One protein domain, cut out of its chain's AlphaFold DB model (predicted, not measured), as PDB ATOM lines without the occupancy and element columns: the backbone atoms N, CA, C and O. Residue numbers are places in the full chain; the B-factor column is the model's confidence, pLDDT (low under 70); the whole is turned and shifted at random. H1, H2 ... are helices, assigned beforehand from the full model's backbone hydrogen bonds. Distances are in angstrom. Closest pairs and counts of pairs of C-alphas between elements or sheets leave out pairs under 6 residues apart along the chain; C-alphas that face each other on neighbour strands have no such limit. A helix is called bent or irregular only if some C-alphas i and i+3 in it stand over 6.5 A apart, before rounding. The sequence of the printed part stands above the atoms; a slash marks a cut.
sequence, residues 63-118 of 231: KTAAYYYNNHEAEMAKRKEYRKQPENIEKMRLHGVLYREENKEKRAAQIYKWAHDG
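Overview. This is residues 63 to 118 of the 231 residues of the protein "HNHc domain-containing protein" of Candidatus Pacearchaeota archaeon (UniProt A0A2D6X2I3). Three helices are strung end to end in an open arch with no packed core: bent H1 makes one leg, H2 makes the top, and H3 makes the other leg. H1 and H2 meet at a corner, H2 and H3 at another, and the bend in H1 turns its first arm, H1a, aside from H1b. The printed part has 56 residues, with the named helices H1, H2 and H3 in that order along the chain and no named strand; the class is all helix. The whole is extended, with a radius of gyration of the C-alphas of 17.8 A, and its flat outline spans 45 by 31 by 16 A.

Along the chain. H1, residues 63 to 84, is the longest helix by residues, with 22. By its hydrogen bonds it was assigned as one helix, but it is bent: C-alphas 70 and 73 are 7.7 A apart, where about 5 A is found in a regular helix. Its arm H1a, residues 63 to 70, begins with C-alpha 63 at (13.147, 46.281, 17.237) and measures 10.6 A from first to last C-alpha. Its arm H1b, residues 73 to 84, measures 16.7 A; residues 71 and 72 belong to neither arm. H2, residues 86 to 102, measures 24.2 A and begins with C-alpha 86 at (31.502, 49.883, 46.869). H3, residues 104 to 116, measures 18.2 A and ends with C-alpha 116 at (55.845, 32.330, 19.607).

Arrangement. H1a and H1b stand at a steep tilt of 68 degrees, only just short of about perpendicular. H1b and H2 are close but not clearly touching; their closest C-alphas, those of Arg 83 and Ile 89, are 5.9 A apart. Their lines are about perpendicular, at 83 degrees. H2 and H3 are also close but not clearly touching, with the C-alphas of Arg 100 and Arg 107 the closest at 7.9 A. They run the same way at a steep tilt of 66 degrees. H1a is apart from both H2 and H3, and H1b is apart from H3. In H1a, H1b, H2 and H3 every O i to N i+4 pair is within hydrogen-bond range.

Size, cuts and confidence. The two C-alphas farthest apart, those of Asn 70 and His 116, are 45.2 A apart. The first and last printed C-alphas, those of Lys 63 and Gly 118, are 43.7 A apart. Residues 63 to 82, 84 to 90 and 93 to 118 stand free. The links from H1 to H2 and from H2 to H3 are tight, each with 1 residue, and the printed part has no cut. The mean pLDDT of the printed part is 91.3, and no printed residue is under 70.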
ATOM      1  N   LYS A  63      13.740  45.895  15.945       91.56
ATOM      2  CA  LYS A  63      13.147  46.281  17.237       91.56
ATOM      3  C   LYS A  63      14.188  46.340  18.354       91.56
ATOM      4  O   LYS A  63      14.202  47.304  19.114       91.56
ATOM      5  N   THR A  64      15.071  45.348  18.447       89.00
ATOM      6  CA  THR A  64      16.139  45.304  19.452       89.00
ATOM      7  C   THR A  64      17.137  46.444  19.260       89.00
ATOM      8  O   THR A  64      17.521  47.072  20.241       89.00
ATOM      9  N   ALA A  65      17.510  46.760  18.019       91.00
ATOM     10  CA  ALA A  65      18.389  47.882  17.699       91.00
ATOM     11  C   ALA A  65      17.747  49.225  18.069       91.00
ATOM     12  O   ALA A  65      18.385  50.033  18.736       91.00
ATOM     13  N   ALA A  66      16.473  49.434  17.719       90.38
ATOM     14  CA  ALA A  66      15.735  50.640  18.096       90.38
ATOM     15  C   ALA A  66      15.604  50.781  19.621       90.38
ATOM     16  O   ALA A  66      15.831  51.856  20.169       90.38
ATOM     17  N   TYR A  67      15.299  49.686  20.326       90.50
ATOM     18  CA  TYR A  67      15.263  49.680  21.788       90.50
ATOM     19  C   TYR A  67      16.631  50.018  22.383       90.50
ATOM     20  O   TYR A  67      16.708  50.852  23.280       90.50
ATOM     21  N   TYR A  68      17.705  49.399  21.884       87.12
ATOM     22  CA  TYR A  68      19.055  49.671  22.359       87.12
ATOM     23  C   TYR A  68      19.433  51.129  22.128       87.12
ATOM     24  O   TYR A  68      19.846  51.768  23.078       87.12
ATOM     25  N   TYR A  69      19.235  51.672  20.925       86.62
ATOM     26  CA  TYR A  69      19.532  53.071  20.609       86.62
ATOM     27  C   TYR A  69      18.791  54.034  21.546       86.62
ATOM     28  O   TYR A  69      19.415  54.872  22.190       86.62
ATOM     29  N   ASN A  70      17.482  53.837  21.720       90.81
ATOM     30  CA  ASN A  70      16.645  54.710  22.548       90.81
ATOM     31  C   ASN A  70      16.916  54.588  24.056       90.81
ATOM     32  O   ASN A  70      16.563  55.487  24.811       90.81
ATOM     33  N   ASN A  71      17.509  53.482  24.514       91.12
ATOM     34  CA  ASN A  71      17.784  53.243  25.936       91.12
ATOM     35  C   ASN A  71      19.282  53.185  26.253       91.12
ATOM     36  O   ASN A  71      19.646  52.947  27.405       91.12
ATOM     37  N   HIS A  72      20.153  53.389  25.260       88.12
ATOM     38  CA  HIS A  72      21.594  53.190  25.387       88.12
ATOM     39  C   HIS A  72      22.157  54.059  26.505       88.12
ATOM     40  O   HIS A  72      22.813  53.553  27.414       88.12
ATOM     41  N   GLU A  73      21.846  55.353  26.475       89.62
ATOM     42  CA  GLU A  73      22.348  56.307  27.458       89.62
ATOM     43  C   GLU A  73      21.840  56.003  28.866       89.62
ATOM     44  O   GLU A  73      22.631  55.947  29.806       89.62
ATOM     45  N   ALA A  74      20.542  55.723  29.012       91.94
ATOM     46  CA  ALA A  74      19.945  55.383  30.300       91.94
ATOM     47  C   ALA A  74      20.549  54.095  30.889       91.94
ATOM     48  O   ALA A  74      20.855  54.032  32.080       91.94
ATOM     49  N   GLU A  75      20.778  53.073  30.061       90.38
ATOM     50  CA  GLU A  75      21.421  51.825  30.478       90.38
ATOM     51  C   GLU A  75      22.898  52.022  30.823       90.38
ATOM     52  O   GLU A  75      23.387  51.476  31.816       90.38
ATOM     53  N   MET A  76      23.622  52.837  30.057       91.25
ATOM     54  CA  MET A  76      25.012  53.172  30.357       91.25
ATOM     55  C   MET A  76      25.131  53.991  31.644       91.25
ATOM     56  O   MET A  76      26.028  53.721  32.446       91.25
ATOM     57  N   ALA A  77      24.205  54.917  31.901       92.38
ATOM     58  CA  ALA A  77      24.133  55.680  33.144       92.38
ATOM     59  C   ALA A  77      23.873  54.767  34.350       92.38
ATOM     60  O   ALA A  77      24.626  54.811  35.325       92.38
ATOM     61  N   LYS A  78      22.892  53.859  34.259       92.50
ATOM     62  CA  LYS A  78      22.625  52.853  35.304       92.50
ATOM     63  C   LYS A  78      23.832  51.956  35.560       92.50
ATOM     64  O   LYS A  78      24.199  51.733  36.709       92.50
ATOM     65  N   ARG A  79      24.486  51.461  34.504       91.31
ATOM     66  CA  ARG A  79      25.704  50.639  34.621       91.31
ATOM     67  C   ARG A  79      26.845  51.408  35.270       91.31
ATOM     68  O   ARG A  79      27.586  50.832  36.062       91.31
ATOM     69  N   LYS A  80      27.008  52.685  34.926       93.44
ATOM     70  CA  LYS A  80      28.017  53.554  35.538       93.44
ATOM     71  C   LYS A  80      27.745  53.712  37.029       93.44
ATOM     72  O   LYS A  80      28.678  53.569  37.806       93.44
ATOM     73  N   GLU A  81      26.495  53.947  37.414       92.50
ATOM     74  CA  GLU A  81      26.115  54.105  38.818       92.50
ATOM     75  C   GLU A  81      26.289  52.809  39.612       92.50
ATOM     76  O   GLU A  81      26.942  52.803  40.651       92.50
ATOM     77  N   TYR A  82      25.845  51.682  39.053       91.38
ATOM     78  CA  TYR A  82      26.067  50.351  39.616       91.38
ATOM     79  C   TYR A  82      27.553  50.084  39.907       91.38
ATOM     80  O   TYR A  82      27.893  49.574  40.969       91.38
ATOM     81  N   ARG A  83      28.456  50.473  38.994       90.75
ATOM     82  CA  ARG A  83      29.913  50.287  39.139       90.75
ATOM     83  C   ARG A  83      30.579  51.207  40.163       90.75
ATOM     84  O   ARG A  83      31.731  50.951  40.494       90.75
ATOM     85  N   LYS A  84      29.928  52.280  40.618       93.31
ATOM     86  CA  LYS A  84      30.476  53.169  41.660       93.31
ATOM     87  C   LYS A  84      30.195  52.663  43.071       93.31
ATOM     88  O   LYS A  84      30.896  53.050  43.999       93.31
ATOM     89  N   GLN A  85      29.165  51.839  43.226       93.19
ATOM     90  CA  GLN A  85      28.755  51.313  44.520       93.19
ATOM     91  C   GLN A  85      29.856  50.388  45.082       93.19
ATOM     92  O   GLN A  85      30.272  49.463  44.369       93.19
ATOM     93  N   PRO A  86      30.362  50.617  46.311       91.94
ATOM     94  CA  PRO A  86      31.502  49.883  46.869       91.94
ATOM     95  C   PRO A  86      31.352  48.357  46.838       91.94
ATOM     96  O   PRO A  86      32.287  47.643  46.479       91.94
ATOM     97  N   GLU A  87      30.159  47.846  47.133       91.69
ATOM     98  CA  GLU A  87      29.840  46.419  47.128       91.69
ATOM     99  C   GLU A  87      29.931  45.795  45.731       91.69
ATOM    100  O   GLU A  87      30.333  44.641  45.581       91.69
ATOM    101  N   ASN A  88      29.600  46.554  44.685       91.69
ATOM    102  CA  ASN A  88      29.694  46.078  43.309       91.69
ATOM    103  C   ASN A  88      31.122  46.194  42.780       91.69
ATOM    104  O   ASN A  88      31.560  45.313  42.041       91.69
ATOM    105  N   ILE A  89      31.865  47.229  43.191       91.94
ATOM    106  CA  ILE A  89      33.311  47.322  42.938       91.94
ATOM    107  C   ILE A  89      33.999  46.076  43.491       91.94
ATOM    108  O   ILE A  89      34.786  45.446  42.779       91.94
ATOM    109  N   GLU A  90      33.670  45.692  44.723       91.75
ATOM    110  CA  GLU A  90      34.283  44.534  45.364       91.75
ATOM    111  C   GLU A  90      33.883  43.222  44.686       91.75
ATOM    112  O   GLU A  90      34.750  42.427  44.325       91.75
ATOM    113  N   LYS A  91      32.596  43.040  44.363       92.56
ATOM    114  CA  LYS A  91      32.135  41.892  43.559       92.56
ATOM    115  C   LYS A  91      32.862  41.788  42.219       92.56
ATOM    116  O   LYS A  91      33.267  40.699  41.821       92.56
ATOM    117  N   MET A  92      33.052  42.906  41.516       92.06
ATOM    118  CA  MET A  92      33.764  42.930  40.236       92.06
ATOM    119  C   MET A  92      35.247  42.586  40.387       92.06
ATOM    120  O   MET A  92      35.799  41.873  39.547       92.06
ATOM    121  N   ARG A  93      35.901  43.076  41.446       92.25
ATOM    122  CA  ARG A  93      37.298  42.745  41.750       92.25
ATOM    123  C   ARG A  93      37.453  41.268  42.064       92.25
ATOM    124  O   ARG A  93      38.301  40.625  41.445       92.25
ATOM    125  N   LEU A  94      36.606  40.735  42.943       94.06
ATOM    126  CA  LEU A  94      36.600  39.326  43.320       94.06
ATOM    127  C   LEU A  94      36.359  38.435  42.102       94.06
ATOM    128  O   LEU A  94      37.149  37.534  41.836       94.06
ATOM    129  N   HIS A  95      35.344  38.746  41.295       92.56
ATOM    130  CA  HIS A  95      35.097  38.042  40.037       92.56
ATOM    131  C   HIS A  95      36.321  38.093  39.112       92.56
ATOM    132  O   HIS A  95      36.692  37.096  38.501       92.56
ATOM    133  N   GLY A  96      36.985  39.249  39.012       92.75
ATOM    134  CA  GLY A  96      38.213  39.392  38.235       92.75
ATOM    135  C   GLY A  96      39.369  38.532  38.755       92.75
ATOM    136  O   GLY A  96      40.146  38.029  37.946       92.75
ATOM    137  N   VAL A  97      39.503  38.367  40.074       94.38
ATOM    138  CA  VAL A  97      40.495  37.475  40.697       94.38
ATOM    139  C   VAL A  97      40.164  36.016  40.388       94.38
ATOM    140  O   VAL A  97      41.006  35.333  39.817       94.38
ATOM    141  N   LEU A  98      38.933  35.579  40.672       94.75
ATOM    142  CA  LEU A  98      38.479  34.203  40.435       94.75
ATOM    143  C   LEU A  98      38.638  33.804  38.968       94.75
ATOM    144  O   LEU A  98      39.219  32.768  38.670       94.75
ATOM    145  N   TYR A  99      38.226  34.678  38.048       93.00
ATOM    146  CA  TYR A  99      38.380  34.436  36.618       93.00
ATOM    147  C   TYR A  99      39.848  34.255  36.213       93.00
ATOM    148  O   TYR A  99      40.159  33.383  35.403       93.00
ATOM    149  N   ARG A 100      40.761  35.078  36.753       92.62
ATOM    150  CA  ARG A 100      42.200  34.958  36.462       92.62
ATOM    151  C   ARG A 100      42.789  33.663  37.007       92.62
ATOM    152  O   ARG A 100      43.647  33.105  36.332       92.62
ATOM    153  N   GLU A 101      42.337  33.220  38.176       93.00
ATOM    154  CA  GLU A 101      42.800  31.982  38.802       93.00
ATOM    155  C   GLU A 101      42.303  30.757  38.029       93.00
ATOM    156  O   GLU A 101      43.102  29.947  37.560       93.00
ATOM    157  N   GLU A 102      40.995  30.684  37.776       94.69
ATOM    158  CA  GLU A 102      40.355  29.592  37.033       94.69
ATOM    159  C   GLU A 102      40.885  29.480  35.594       94.69
ATOM    160  O   GLU A 102      41.013  28.391  35.041       94.69
ATOM    161  N   ASN A 103      41.236  30.610  34.972       94.19
ATOM    162  CA  ASN A 103      41.703  30.650  33.586       94.19
ATOM    163  C   ASN A 103      43.214  30.905  33.471       94.19
ATOM    164  O   ASN A 103      43.674  31.331  32.403       94.19
ATOM    165  N   LYS A 104      44.003  30.649  34.527       94.44
ATOM    166  CA  LYS A 104      45.450  30.930  34.524       94.44
ATOM    167  C   LYS A 104      46.172  30.222  33.379       94.44
ATOM    168  O   LYS A 104      46.984  30.835  32.691       94.44
ATOM    169  N   GLU A 105      45.818  28.964  33.122       93.44
ATOM    170  CA  GLU A 105      46.448  28.128  32.096       93.44
ATOM    171  C   GLU A 105      46.067  28.584  30.692       93.44
ATOM    172  O   GLU A 105      46.935  28.770  29.843       93.44
ATOM    173  N   LYS A 106      44.783  28.885  30.463       94.62
ATOM    174  CA  LYS A 106      44.320  29.461  29.193       94.62
ATOM    175  C   LYS A 106      45.020  30.785  28.899       94.62
ATOM    176  O   LYS A 106      45.426  31.031  27.765       94.62
ATOM    177  N   ARG A 107      45.198  31.633  29.915       93.38
ATOM    178  CA  ARG A 107      45.911  32.908  29.776       93.38
ATOM    179  C   ARG A 107      47.396  32.693  29.492       93.38
ATOM    180  O   ARG A 107      47.935  33.368  28.620       93.38
ATOM    181  N   ALA A 108      48.044  31.755  30.179       92.25
ATOM    182  CA  ALA A 108      49.435  31.393  29.920       92.25
ATOM    183  C   ALA A 108      49.618  30.861  28.491       92.25
ATOM    184  O   ALA A 108      50.494  31.337  27.775       92.25
ATOM    185  N   ALA A 109      48.731  29.977  28.031       92.44
ATOM    186  CA  ALA A 109      48.735  29.451  26.668       92.44
ATOM    187  C   ALA A 109      48.528  30.553  25.615       92.44
ATOM    188  O   ALA A 109      49.203  30.566  24.588       92.44
ATOM    189  N   GLN A 110      47.639  31.521  25.867       89.25
ATOM    190  CA  GLN A 110      47.453  32.679  24.983       89.25
ATOM    191  C   GLN A 110      48.698  33.570  24.916       89.25
ATOM    192  O   GLN A 110      49.079  33.999  23.826       89.25
ATOM    193  N   ILE A 111      49.332  33.842  26.060       88.94
ATOM    194  CA  ILE A 111      50.575  34.624  26.131       88.94
ATOM    195  C   ILE A 111      51.697  33.894  25.390       88.94
ATOM    196  O   ILE A 111      52.384  34.508  24.578       88.94
ATOM    197  N   TYR A 112      51.841  32.589  25.628       90.31
ATOM    198  CA  TYR A 112      52.809  31.739  24.942       90.31
ATOM    199  C   TYR A 112      52.587  31.771  23.430       90.31
ATOM    200  O   TYR A 112      53.505  32.084  22.674       90.31
ATOM    201  N   LYS A 113      51.344  31.558  22.978       90.81
ATOM    202  CA  LYS A 113      50.989  31.634  21.560       90.81
ATOM    203  C   LYS A 113      51.387  32.981  20.965       90.81
ATOM    204  O   LYS A 113      52.106  32.998  19.979       90.81
ATOM    205  N   TRP A 114      51.003  34.094  21.589       87.50
ATOM    206  CA  TRP A 114      51.346  35.437  21.105       87.50
ATOM    207  C   TRP A 114      52.860  35.710  21.060       87.50
ATOM    208  O   TRP A 114      53.338  36.452  20.202       87.50
ATOM    209  N   ALA A 115      53.627  35.126  21.985       84.69
ATOM    210  CA  ALA A 115      55.079  35.257  22.007       84.69
ATOM    211  C   ALA A 115      55.761  34.456  20.884       84.69
ATOM    212  O   ALA A 115      56.759  34.926  20.340       84.69
ATOM    213  N   HIS A 116      55.220  33.285  20.529       85.00
ATOM    214  CA  HIS A 116      55.845  32.330  19.607       85.00
ATOM    215  C   HIS A 116      55.257  32.314  18.189       85.00
ATOM    216  O   HIS A 116      55.912  31.840  17.269       85.00
ATOM    217  N   ASP A 117      54.062  32.860  17.971       88.31
ATOM    218  CA  ASP A 117      53.391  32.864  16.662       88.31
ATOM    219  C   ASP A 117      53.872  33.965  15.701       88.31
ATOM    220  O   ASP A 117      53.266  34.197  14.656       88.31
ATOM    221  N   GLY A 118      54.932  34.690  16.069       83.69
ATOM    222  CA  GLY A 118      55.514  35.765  15.265       83.69
ATOM    223  C   GLY A 118      54.696  37.061  15.236       83.69
ATOM    224  O   GLY A 118      55.273  38.119  14.973       83.69
TER     225      GLY A 118